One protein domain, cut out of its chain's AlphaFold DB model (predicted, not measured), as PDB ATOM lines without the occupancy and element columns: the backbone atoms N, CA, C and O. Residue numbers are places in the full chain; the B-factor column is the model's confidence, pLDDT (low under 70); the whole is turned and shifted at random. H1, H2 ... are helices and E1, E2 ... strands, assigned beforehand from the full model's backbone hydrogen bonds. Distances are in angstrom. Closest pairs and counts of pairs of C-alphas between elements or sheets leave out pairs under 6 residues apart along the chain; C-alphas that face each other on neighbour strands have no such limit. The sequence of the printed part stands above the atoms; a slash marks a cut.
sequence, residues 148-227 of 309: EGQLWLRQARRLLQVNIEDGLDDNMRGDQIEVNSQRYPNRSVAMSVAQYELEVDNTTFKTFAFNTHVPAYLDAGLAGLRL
ATOM      1  N   GLU A 148      15.740 -13.268  11.122       93.88
ATOM      2  CA  GLU A 148      15.366 -14.615  10.705       93.88
ATOM      3  C   GLU A 148      16.243 -15.093   9.543       93.88
ATOM      4  O   GLU A 148      16.795 -16.191   9.603       93.88
ATOM      5  N   GLY A 149      16.464 -14.247   8.533       91.69
ATOM      6  CA  GLY A 149      17.355 -14.556   7.415       91.69
ATOM      7  C   GLY A 149      18.813 -14.748   7.849       91.69
ATOM      8  O   GLY A 149      19.490 -15.660   7.376       91.69
ATOM      9  N   GLN A 150      19.307 -13.951   8.801       93.56
ATOM     10  CA  GLN A 150      20.652 -14.118   9.366       93.56
ATOM     11  C   GLN A 150      20.785 -15.409  10.187       93.56
ATOM     12  O   GLN A 150      21.825 -16.071  10.147       93.56
ATOM     13  N   LEU A 151      19.748 -15.770  10.953       94.38
ATOM     14  CA  LEU A 151      19.681 -17.043  11.674       94.38
ATOM     15  C   LEU A 151      19.686 -18.222  10.699       94.38
ATOM     16  O   LEU A 151      20.490 -19.140  10.876       94.38
ATOM     17  N   TRP A 152      18.867 -18.149   9.646       93.31
ATOM     18  CA  TRP A 152      18.850 -19.133   8.568       93.31
ATOM     19  C   TRP A 152      20.227 -19.281   7.928       93.31
ATOM     20  O   TRP A 152      20.718 -20.394   7.818       93.31
ATOM     21  N   LEU A 153      20.904 -18.183   7.581       90.31
ATOM     22  CA  LEU A 153      22.209 -18.230   6.913       90.31
ATOM     23  C   LEU A 153      23.273 -18.931   7.770       90.31
ATOM     24  O   LEU A 153      24.053 -19.744   7.265       90.31
ATOM     25  N   ARG A 154      23.290 -18.660   9.084       91.06
ATOM     26  CA  ARG A 154      24.180 -19.353  10.031       91.06
ATOM     27  C   ARG A 154      23.859 -20.843  10.126       91.06
ATOM     28  O   ARG A 154      24.783 -21.658  10.119       91.06
ATOM     29  N   GLN A 155      22.575 -21.187  10.210       93.88
ATOM     30  CA  GLN A 155      22.132 -22.573  10.331       93.88
ATOM     31  C   GLN A 155      22.372 -23.363   9.040       93.88
ATOM     32  O   GLN A 155      22.915 -24.461   9.103       93.88
ATOM     33  N   ALA A 156      22.057 -22.784   7.882       91.38
ATOM     34  CA  ALA A 156      22.308 -23.358   6.567       91.38
ATOM     35  C   ALA A 156      23.791 -23.688   6.408       91.38
ATOM     36  O   ALA A 156      24.129 -24.831   6.117       91.38
ATOM     37  N   ARG A 157      24.693 -22.739   6.700       90.94
ATOM     38  CA  ARG A 157      26.142 -22.994   6.645       90.94
ATOM     39  C   ARG A 157      26.561 -24.159   7.538       90.94
ATOM     40  O   ARG A 157      27.384 -24.969   7.127       90.94
ATOM     41  N   ARG A 158      26.020 -24.245   8.757       93.62
ATOM     42  CA  ARG A 158      26.306 -25.367   9.658       93.62
ATOM     43  C   ARG A 158      25.817 -26.690   9.068       93.62
ATOM     44  O   ARG A 158      26.596 -27.634   9.046       93.62
ATOM     45  N   LEU A 159      24.579 -26.751   8.580       94.62
ATOM     46  CA  LEU A 159      23.989 -27.971   8.018       94.62
ATOM     47  C   LEU A 159      24.689 -28.437   6.743       94.62
ATOM     48  O   LEU A 159      24.868 -29.628   6.559       94.62
ATOM     49  N   LEU A 160      25.163 -27.517   5.906       91.81
ATOM     50  CA  LEU A 160      25.971 -27.857   4.733       91.81
ATOM     51  C   LEU A 160      27.254 -28.598   5.125       91.81
ATOM     52  O   LEU A 160      27.633 -29.570   4.484       91.81
ATOM     53  N   GLN A 161      27.909 -28.156   6.199       94.44
ATOM     54  CA  GLN A 161      29.122 -28.806   6.695       94.44
ATOM     55  C   GLN A 161      28.804 -30.125   7.401       94.44
ATOM     56  O   GLN A 161      29.515 -31.093   7.181       94.44
ATOM     57  N   VAL A 162      27.717 -30.186   8.178       96.12
ATOM     58  CA  VAL A 162      27.225 -31.436   8.786       96.12
ATOM     59  C   VAL A 162      26.915 -32.479   7.714       96.12
ATOM     60  O   VAL A 162      27.417 -33.585   7.809       96.12
ATOM     61  N   ASN A 163      26.192 -32.120   6.654       95.81
ATOM     62  CA  ASN A 163      25.868 -33.051   5.573       95.81
ATOM     63  C   ASN A 163      27.128 -33.596   4.885       95.81
ATOM     64  O   ASN A 163      27.161 -34.766   4.515       95.81
ATOM     65  N   ILE A 164      28.168 -32.767   4.726       95.62
ATOM     66  CA  ILE A 164      29.462 -33.217   4.196       95.62
ATOM     67  C   ILE A 164      30.129 -34.209   5.151       95.62
ATOM     68  O   ILE A 164      30.606 -35.244   4.696       95.62
ATOM     69  N   GLU A 165      30.160 -33.906   6.450       97.12
ATOM     70  CA  GLU A 165      30.696 -34.817   7.467       97.12
ATOM     71  C   GLU A 165      29.961 -36.154   7.484       97.12
ATOM     72  O   GLU A 165      30.611 -37.194   7.459       97.12
ATOM     73  N   ASP A 166      28.628 -36.121   7.474       96.62
ATOM     74  CA  ASP A 166      27.784 -37.312   7.502       96.62
ATOM     75  C   ASP A 166      28.041 -38.184   6.266       96.62
ATOM     76  O   ASP A 166      28.240 -39.390   6.390       96.62
ATOM     77  N   GLY A 167      28.140 -37.589   5.071       97.25
ATOM     78  CA  GLY A 167      28.421 -38.369   3.865       97.25
ATOM     79  C   GLY A 167      29.852 -38.897   3.770       97.25
ATOM     80  O   GLY A 167      30.059 -40.000   3.263       97.25
ATOM     81  N   LEU A 168      30.845 -38.161   4.282       97.62
ATOM     82  CA  LEU A 168      32.212 -38.678   4.415       97.62
ATOM     83  C   LEU A 168      32.245 -39.868   5.379       97.62
ATOM     84  O   LEU A 168      32.850 -40.889   5.066       97.62
ATOM     85  N   ASP A 169      31.570 -39.754   6.520       97.38
ATOM     86  CA  ASP A 169      31.468 -40.790   7.547       97.38
ATOM     87  C   ASP A 169      30.727 -42.042   7.041       97.38
ATOM     88  O   ASP A 169      31.196 -43.165   7.240       97.38
ATOM     89  N   ASP A 170      29.642 -41.878   6.284       98.25
ATOM     90  CA  ASP A 170      28.978 -42.976   5.578       98.25
ATOM     91  C   ASP A 170      29.904 -43.644   4.553       98.25
ATOM     92  O   ASP A 170      30.028 -44.874   4.537       98.25
ATOM     93  N   ASN A 171      30.646 -42.859   3.763       97.81
ATOM     94  CA  ASN A 171      31.612 -43.398   2.805       97.81
ATOM     95  C   ASN A 171      32.816 -44.082   3.475       97.81
ATOM     96  O   ASN A 171      33.476 -44.912   2.849       97.81
ATOM     97  N   MET A 172      33.100 -43.789   4.750       97.38
ATOM     98  CA  MET A 172      34.061 -44.565   5.542       97.38
ATOM     99  C   MET A 172      33.490 -45.920   5.974       97.38
ATOM    100  O   MET A 172      34.253 -46.856   6.223       97.38
ATOM    101  N   ARG A 173      32.164 -46.070   6.053       97.69
ATOM    102  CA  ARG A 173      31.482 -47.305   6.481       97.69
ATOM    103  C   ARG A 173      31.095 -48.223   5.326       97.69
ATOM    104  O   ARG A 173      30.991 -49.429   5.548       97.69
ATOM    105  N   GLY A 174      30.897 -47.686   4.124       97.75
ATOM    106  CA  GLY A 174      30.562 -48.479   2.945       97.75
ATOM    107  C   GLY A 174      30.275 -47.649   1.697       97.75
ATOM    108  O   GLY A 174      30.637 -46.481   1.609       97.75
ATOM    109  N   ASP A 175      29.610 -48.281   0.727       98.25
ATOM    110  CA  ASP A 175      29.400 -47.703  -0.608       98.25
ATOM    111  C   ASP A 175      28.132 -46.840  -0.731       98.25
ATOM    112  O   ASP A 175      27.801 -46.370  -1.822       98.25
ATOM    113  N   GLN A 176      27.357 -46.720   0.347       98.06
ATOM    114  CA  GLN A 176      26.080 -46.010   0.379       98.06
ATOM    115  C   GLN A 176      26.209 -44.790   1.277       98.06
ATOM    116  O   GLN A 176      26.676 -44.911   2.406       98.06
ATOM    117  N   ILE A 177      25.786 -43.642   0.760       97.69
ATOM    118  CA  ILE A 177      25.781 -42.356   1.448       97.69
ATOM    119  C   ILE A 177      24.340 -41.875   1.533       97.69
ATOM    120  O   ILE A 177      23.673 -41.774   0.497       97.69
ATOM    121  N   GLU A 178      23.875 -41.542   2.736       95.88
ATOM    122  CA  GLU A 178      22.519 -41.053   2.967       95.88
ATOM    123  C   GLU A 178      22.528 -39.754   3.778       95.88
ATOM    124  O   GLU A 178      22.908 -39.711   4.943       95.88
ATOM    125  N   VAL A 179      22.022 -38.677   3.179       93.06
ATOM    126  CA  VAL A 179      21.830 -37.397   3.865       93.06
ATOM    127  C   VAL A 179      20.342 -37.143   4.016       93.06
ATOM    128  O   VAL A 179      19.629 -36.858   3.048       93.06
ATOM    129  N   ASN A 180      19.867 -37.251   5.252       92.31
ATOM    130  CA  ASN A 180      18.451 -37.151   5.568       92.31
ATOM    131  C   ASN A 180      18.030 -35.708   5.858       92.31
ATOM    132  O   ASN A 180      18.569 -35.081   6.767       92.31
ATOM    133  N   SER A 181      17.008 -35.212   5.151       91.31
ATOM    134  CA  SER A 181      16.326 -33.982   5.566       91.31
ATOM    135  C   SER A 181      15.365 -34.294   6.704       91.31
ATOM    136  O   SER A 181      14.443 -35.100   6.562       91.31
ATOM    137  N   GLN A 182      15.561 -33.629   7.838       90.69
ATOM    138  CA  GLN A 182      14.720 -33.805   9.018       90.69
ATOM    139  C   GLN A 182      13.343 -33.171   8.828       90.69
ATOM    140  O   GLN A 182      12.336 -33.712   9.288       90.69
ATOM    141  N   ARG A 183      13.290 -32.012   8.164       87.81
ATOM    142  CA  ARG A 183      12.056 -31.247   7.980       87.81
ATOM    143  C   ARG A 183      11.277 -31.696   6.745       87.81
ATOM    144  O   ARG A 183      10.051 -31.626   6.758       87.81
ATOM    145  N   TYR A 184      11.970 -32.193   5.720       86.38
ATOM    146  CA  TYR A 184      11.384 -32.607   4.445       86.38
ATOM    147  C   TYR A 184      11.941 -33.965   3.989       86.38
ATOM    148  O   TYR A 184      12.763 -34.013   3.077       86.38
ATOM    149  N   PRO A 185      11.486 -35.100   4.558       89.69
ATOM    150  CA  PRO A 185      12.043 -36.426   4.251       89.69
ATOM    151  C   PRO A 185      12.020 -36.820   2.762       89.69
ATOM    152  O   PRO A 185      12.828 -37.624   2.311       89.69
ATOM    153  N   ASN A 186      11.119 -36.236   1.965       84.56
ATOM    154  CA  ASN A 186      11.057 -36.388   0.505       84.56
ATOM    155  C   ASN A 186      12.189 -35.661  -0.251       84.56
ATOM    156  O   ASN A 186      12.249 -35.733  -1.478       84.56
ATOM    157  N   ARG A 187      13.042 -34.924   0.462       83.62
ATOM    158  CA  ARG A 187      14.190 -34.164  -0.052       83.62
ATOM    159  C   ARG A 187      15.528 -34.705   0.449       83.62
ATOM    160  O   ARG A 187      16.554 -34.083   0.190       83.62
ATOM    161  N   SER A 188      15.522 -35.844   1.143       89.06
ATOM    162  CA  SER A 188      16.740 -36.585   1.468       89.06
ATOM    163  C   SER A 188      17.485 -37.001   0.197       89.06
ATOM    164  O   SER A 188      16.889 -37.199  -0.864       89.06
ATOM    165  N   VAL A 189      18.799 -37.139   0.319       88.75
ATOM    166  CA  VAL A 189      19.704 -37.501  -0.771       88.75
ATOM    167  C   VAL A 189      20.312 -38.856  -0.469       88.75
ATOM    168  O   VAL A 189      20.762 -39.096   0.647       88.75
ATOM    169  N   ALA A 190      20.370 -39.709  -1.486       93.81
ATOM    170  CA  ALA A 190      21.149 -40.934  -1.458       93.81
ATOM    171  C   ALA A 190      22.100 -40.951  -2.657       93.81
ATOM    172  O   ALA A 190      21.723 -40.558  -3.764       93.81
ATOM    173  N   MET A 191      23.331 -41.400  -2.436       94.56
ATOM    174  CA  MET A 191      24.336 -41.570  -3.479       94.56
ATOM    175  C   MET A 191      25.128 -42.845  -3.206       94.56
ATOM    176  O   MET A 191      25.385 -43.178  -2.052       94.56
ATOM    177  N   SER A 192      25.532 -43.546  -4.265       97.12
ATOM    178  CA  SER A 192      26.464 -44.661  -4.135       97.12
ATOM    179  C   SER A 192      27.826 -44.270  -4.686       97.12
ATOM    180  O   SER A 192      27.941 -43.871  -5.845       97.12
ATOM    181  N   VAL A 193      28.843 -44.377  -3.839       97.06
ATOM    182  CA  VAL A 193      30.248 -44.120  -4.159       97.06
ATOM    183  C   VAL A 193      31.055 -45.204  -3.479       97.06
ATOM    184  O   VAL A 193      30.795 -45.483  -2.315       97.06
ATOM    185  N   ALA A 194      32.022 -45.802  -4.174       97.81
ATOM    186  CA  ALA A 194      32.887 -46.812  -3.572       97.81
ATOM    187  C   ALA A 194      33.495 -46.303  -2.253       97.81
ATOM    188  O   ALA A 194      33.873 -45.130  -2.141       97.81
ATOM    189  N   GLN A 195      33.555 -47.176  -1.249       97.69
ATOM    190  CA  GLN A 195      34.100 -46.863   0.067       97.69
ATOM    191  C   GLN A 195      35.475 -46.191  -0.063       97.69
ATOM    192  O   GLN A 195      36.341 -46.681  -0.789       97.69
ATOM    193  N   TYR A 196      35.678 -45.093   0.669       96.50
ATOM    194  CA  TYR A 196      36.894 -44.264   0.662       96.50
ATOM    195  C   TYR A 196      37.163 -43.424  -0.601       96.50
ATOM    196  O   TYR A 196      38.232 -42.823  -0.703       96.50
ATOM    197  N   GLU A 197      36.237 -43.354  -1.560       96.62
ATOM    198  CA  GLU A 197      36.452 -42.623  -2.821       96.62
ATOM    199  C   GLU A 197      35.689 -41.287  -2.916       96.62
ATOM    200  O   GLU A 197      35.887 -40.556  -3.885       96.62
ATOM    201  N   LEU A 198      34.852 -40.923  -1.929       96.88
ATOM    202  CA  LEU A 198      33.962 -39.751  -2.026       96.88
ATOM    203  C   LEU A 198      34.688 -38.438  -2.336       96.88
ATOM    204  O   LEU A 198      34.248 -37.689  -3.202       96.88
ATOM    205  N   GLU A 199      35.779 -38.148  -1.634       95.44
ATOM    206  CA  GLU A 199      36.554 -36.912  -1.815       95.44
ATOM    207  C   GLU A 199      37.781 -37.074  -2.723       95.44
ATOM    208  O   GLU A 199      38.530 -36.119  -2.903       95.44
ATOM    209  N   VAL A 200      38.000 -38.263  -3.297       94.19
ATOM    210  CA  VAL A 200      39.151 -38.540  -4.173       94.19
ATOM    211  C   VAL A 200      38.906 -38.032  -5.595       94.19
ATOM    212  O   VAL A 200      39.835 -37.565  -6.253       94.19
ATOM    213  N   ASP A 201      37.660 -38.098  -6.064       91.56
ATOM    214  CA  ASP A 201      37.248 -37.566  -7.361       91.56
ATOM    215  C   ASP A 201      36.505 -36.232  -7.194       91.56
ATOM    216  O   ASP A 201      35.443 -36.162  -6.570       91.56
ATOM    217  N   ASN A 202      37.050 -35.164  -7.789       89.44
ATOM    218  CA  ASN A 202      36.490 -33.814  -7.674       89.44
ATOM    219  C   ASN A 202      35.041 -33.746  -8.182       89.44
ATOM    220  O   ASN A 202      34.202 -33.101  -7.557       89.44
ATOM    221  N   THR A 203      34.729 -34.432  -9.287       89.00
ATOM    222  CA  THR A 203      33.381 -34.425  -9.875       89.00
ATOM    223  C   THR A 203      32.374 -35.092  -8.942       89.00
ATOM    224  O   THR A 203      31.324 -34.524  -8.656       89.00
ATOM    225  N   THR A 204      32.720 -36.260  -8.408       93.00
ATOM    226  CA  THR A 204      31.915 -37.028  -7.452       93.00
ATOM    227  C   THR A 204      31.665 -36.229  -6.181       93.00
ATOM    228  O   THR A 204      30.509 -36.069  -5.780       93.00
ATOM    229  N   PHE A 205      32.718 -35.660  -5.583       93.75
ATOM    230  CA  PHE A 205      32.587 -34.847  -4.376       93.75
ATOM    231  C   PHE A 205      31.725 -33.609  -4.620       93.75
ATOM    232  O   PHE A 205      30.853 -33.281  -3.815       93.75
ATOM    233  N   LYS A 206      31.938 -32.936  -5.758       87.75
ATOM    234  CA  LYS A 206      31.142 -31.787  -6.186       87.75
ATOM    235  C   LYS A 206      29.670 -32.178  -6.284       87.75
ATOM    236  O   LYS A 206      28.850 -31.555  -5.619       87.75
ATOM    237  N   THR A 207      29.330 -33.229  -7.029       87.12
ATOM    238  CA  THR A 207      27.947 -33.711  -7.170       87.12
ATOM    239  C   THR A 207      27.312 -34.047  -5.822       87.12
ATOM    240  O   THR A 207      26.199 -33.599  -5.546       87.12
ATOM    241  N   PHE A 208      28.021 -34.779  -4.959       92.19
ATOM    242  CA  PHE A 208      27.556 -35.079  -3.608       92.19
ATOM    243  C   PHE A 208      27.258 -33.795  -2.821       92.19
ATOM    244  O   PHE A 208      26.130 -33.590  -2.368       92.19
ATOM    245  N   ALA A 209      28.236 -32.894  -2.719       89.44
ATOM    246  CA  ALA A 209      28.085 -31.653  -1.979       89.44
ATOM    247  C   ALA A 209      26.918 -30.821  -2.534       89.44
ATOM    248  O   ALA A 209      26.074 -30.362  -1.764       89.44
ATOM    249  N   PHE A 210      26.797 -30.705  -3.862       84.19
ATOM    250  CA  PHE A 210      25.693 -30.013  -4.527       84.19
ATOM    251  C   PHE A 210      24.320 -30.596  -4.177       84.19
ATOM    252  O   PHE A 210      23.454 -29.842  -3.729       84.19
ATOM    253  N   ASN A 211      24.152 -31.915  -4.253       85.06
ATOM    254  CA  ASN A 211      22.890 -32.574  -3.910       85.06
ATOM    255  C   ASN A 211      22.462 -32.303  -2.457       85.06
ATOM    256  O   ASN A 211      21.274 -32.164  -2.173       85.06
ATOM    257  N   THR A 212      23.409 -32.164  -1.527       88.75
ATOM    258  CA  THR A 212      23.100 -31.929  -0.104       88.75
ATOM    259  C   THR A 212      22.708 -30.486   0.254       88.75
ATOM    260  O   THR A 212      22.344 -30.228   1.405       88.75
ATOM    261  N   HIS A 213      22.716 -29.535  -0.692       86.31
ATOM    262  CA  HIS A 213      22.318 -28.146  -0.401       86.31
ATOM    263  C   HIS A 213      20.835 -28.011  -0.093       86.31
ATOM    264  O   HIS A 213      20.462 -27.309   0.844       86.31
ATOM    265  N   VAL A 214      19.980 -28.671  -0.875       82.38
ATOM    266  CA  VAL A 214      18.529 -28.573  -0.705       82.38
ATOM    267  C   VAL A 214      18.064 -29.062   0.664       82.38
ATOM    268  O   VAL A 214      17.398 -28.275   1.344       82.38
ATOM    269  N   PRO A 215      18.432 -30.272   1.133       88.31
ATOM    270  CA  PRO A 215      18.087 -30.681   2.489       88.31
ATOM    271  C   PRO A 215      18.666 -29.716   3.538       88.31
ATOM    272  O   PRO A 215      17.933 -29.308   4.436       88.31
ATOM    273  N   ALA A 216      19.910 -29.237   3.388       90.88
ATOM    274  CA  ALA A 216      20.508 -28.283   4.332       90.88
ATOM    275  C   ALA A 216      19.746 -26.948   4.421       90.88
ATOM    276  O   ALA A 216      19.517 -26.428   5.514       90.88
ATOM    277  N   TYR A 217      19.349 -26.368   3.288       88.69
ATOM    278  CA  TYR A 217      18.619 -25.100   3.256       88.69
ATOM    279  C   TYR A 217      17.209 -25.224   3.814       88.69
ATOM    280  O   TYR A 217      16.744 -24.333   4.535       88.69
ATOM    281  N   LEU A 218      16.519 -26.307   3.463       87.12
ATOM    282  CA  LEU A 218      15.162 -26.564   3.915       87.12
ATOM    283  C   LEU A 218      15.124 -26.856   5.416       87.12
ATOM    284  O   LEU A 218      14.311 -26.257   6.122       87.12
ATOM    285  N   ASP A 219      16.053 -27.667   5.922       93.19
ATOM    286  CA  ASP A 219      16.199 -27.933   7.355       93.19
ATOM    287  C   ASP A 219      16.647 -26.686   8.132       93.19
ATOM    288  O   ASP A 219      16.227 -26.482   9.271       93.19
ATOM    289  N   ALA A 220      17.414 -25.786   7.504       93.25
ATOM    290  CA  ALA A 220      17.708 -24.467   8.068       93.25
ATOM    291  C   ALA A 220      16.479 -23.544   8.134       93.25
ATOM    292  O   ALA A 220      16.527 -22.513   8.804       93.25
ATOM    293  N   GLY A 221      15.386 -23.895   7.450       90.88
ATOM    294  CA  GLY A 221      14.122 -23.167   7.473       90.88
ATOM    295  C   GLY A 221      13.917 -22.188   6.324       90.88
ATOM    296  O   GLY A 221      13.160 -21.237   6.496       90.88
ATOM    297  N   LEU A 222      14.546 -22.417   5.162       86.38
ATOM    298  CA  LEU A 222      14.404 -21.553   3.980       86.38
ATOM    299  C   LEU A 222      12.927 -21.274   3.654       86.38
ATOM    300  O   LEU A 222      12.552 -20.126   3.443       86.38
ATOM    301  N   ALA A 223      12.082 -22.308   3.682       82.69
ATOM    302  CA  ALA A 223      10.649 -22.216   3.386       82.69
ATOM    303  C   ALA A 223       9.863 -21.260   4.303       82.69
ATOM    304  O   ALA A 223       8.879 -20.662   3.869       82.69
ATOM    305  N   GLY A 224      10.340 -21.054   5.532       82.94
ATOM    306  CA  GLY A 224       9.719 -20.158   6.505       82.94
ATOM    307  C   GLY A 224      10.196 -18.705   6.430       82.94
ATOM    308  O   GLY A 224       9.662 -17.862   7.149       82.94
ATOM    309  N   LEU A 225      11.191 -18.375   5.598       85.19
ATOM    310  CA  LEU A 225      11.733 -17.015   5.521       85.19
ATOM    311  C   LEU A 225      10.768 -16.031   4.870       85.19
ATOM    312  O   LEU A 225       9.985 -16.393   3.998       85.19
ATOM    313  N   ARG A 226      10.863 -14.753   5.243       84.00
ATOM    314  CA  ARG A 226      10.118 -13.667   4.593       84.00
ATOM    315  C   ARG A 226      10.481 -13.563   3.110       84.00
ATOM    316  O   ARG A 226      11.633 -13.783   2.731       84.00
ATOM    317  N   LEU A 227       9.523 -13.155   2.276       77.94
ATOM    318  CA  LEU A 227       9.759 -12.973   0.839       77.94
ATOM    319  C   LEU A 227      10.912 -12.015   0.506       77.94
ATOM    320  O   LEU A 227      11.605 -12.237  -0.484       77.94
TER     321      LEU A 227
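AT A GLANCE: This is residues 148 to 227 of the 309 residues of an uncharacterized protein of Halomonas sp. hl-4 (UniProt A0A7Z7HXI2). One long helix, H1, runs along the length of the domain as its spine; a small hairpin of two strands, E1 and E2, folds back beside its residues 162 to 171, and two short helices, H2 and H3, lead back toward its start, with H3 packed on it. The printed part has 80 residues, with three named helices and two named strands in the order H1, E1, E2, H2, H3; the sheet E1 - E2 is antiparallel and the class is mostly helix. It is compact, with a radius of gyration of the C-alphas of 13.1 A, yet elongated, spanning 41 by 22 by 17 A.

HOW THE PARTS SIT: Start with H1, residues 148 to 173. A tight link leads to E1, residues 176 to 179, where the closest C-alphas to H1 are Asp 170 and Ile 177, 5.3 A apart. E1 forms a hairpin with E2, residues 189 to 192; look for N 177 and O 191 at 2.9 A, and N 191 and O 177 at 3.0 A, within hydrogen-bond range. H2, residues 202 to 211, only just touches H1, by residues 160 to 164 of H1 alone, with 3 pairs of C-alphas within 8 A; the closest are Ile 164 and Ala 209, 6.5 A. They run opposite ways at a steep tilt of 50 degrees. H2 and E1 are apart. H3, residues 213 to 219, touches H1 at residues 152 to 163 of H1 alone, the closest C-alphas being Leu 159 and Ala 216, 5.1 A; they run opposite ways at a steep tilt of 60 degrees. H2 and H3 meet only through their link. In H1, H2 and H3 every O i to N i+4 pair is within hydrogen-bond range.

IN THESE COORDINATES: Find C-alpha 148 at (15.366, -14.615, 10.705); from there H1 runs 36.7 A to C-alpha 173 at (31.482, -47.305, 6.481). E1 measures 10.2 A, E2 10.4 A, H2 14.2 A and H3 9.9 A from first to last C-alpha, and H3 ends at C-alpha 219 at (16.199, -27.933, 7.355).

THE WHOLE: The two C-alphas farthest apart, those of Gln 195 and Leu 227, are 41.7 A apart, while the first and last printed C-alphas are 11.5 A apart. The printed part has no cut and no long link between its named elements. The mean pLDDT of the printed part is 92.0, and no printed residue is under 70.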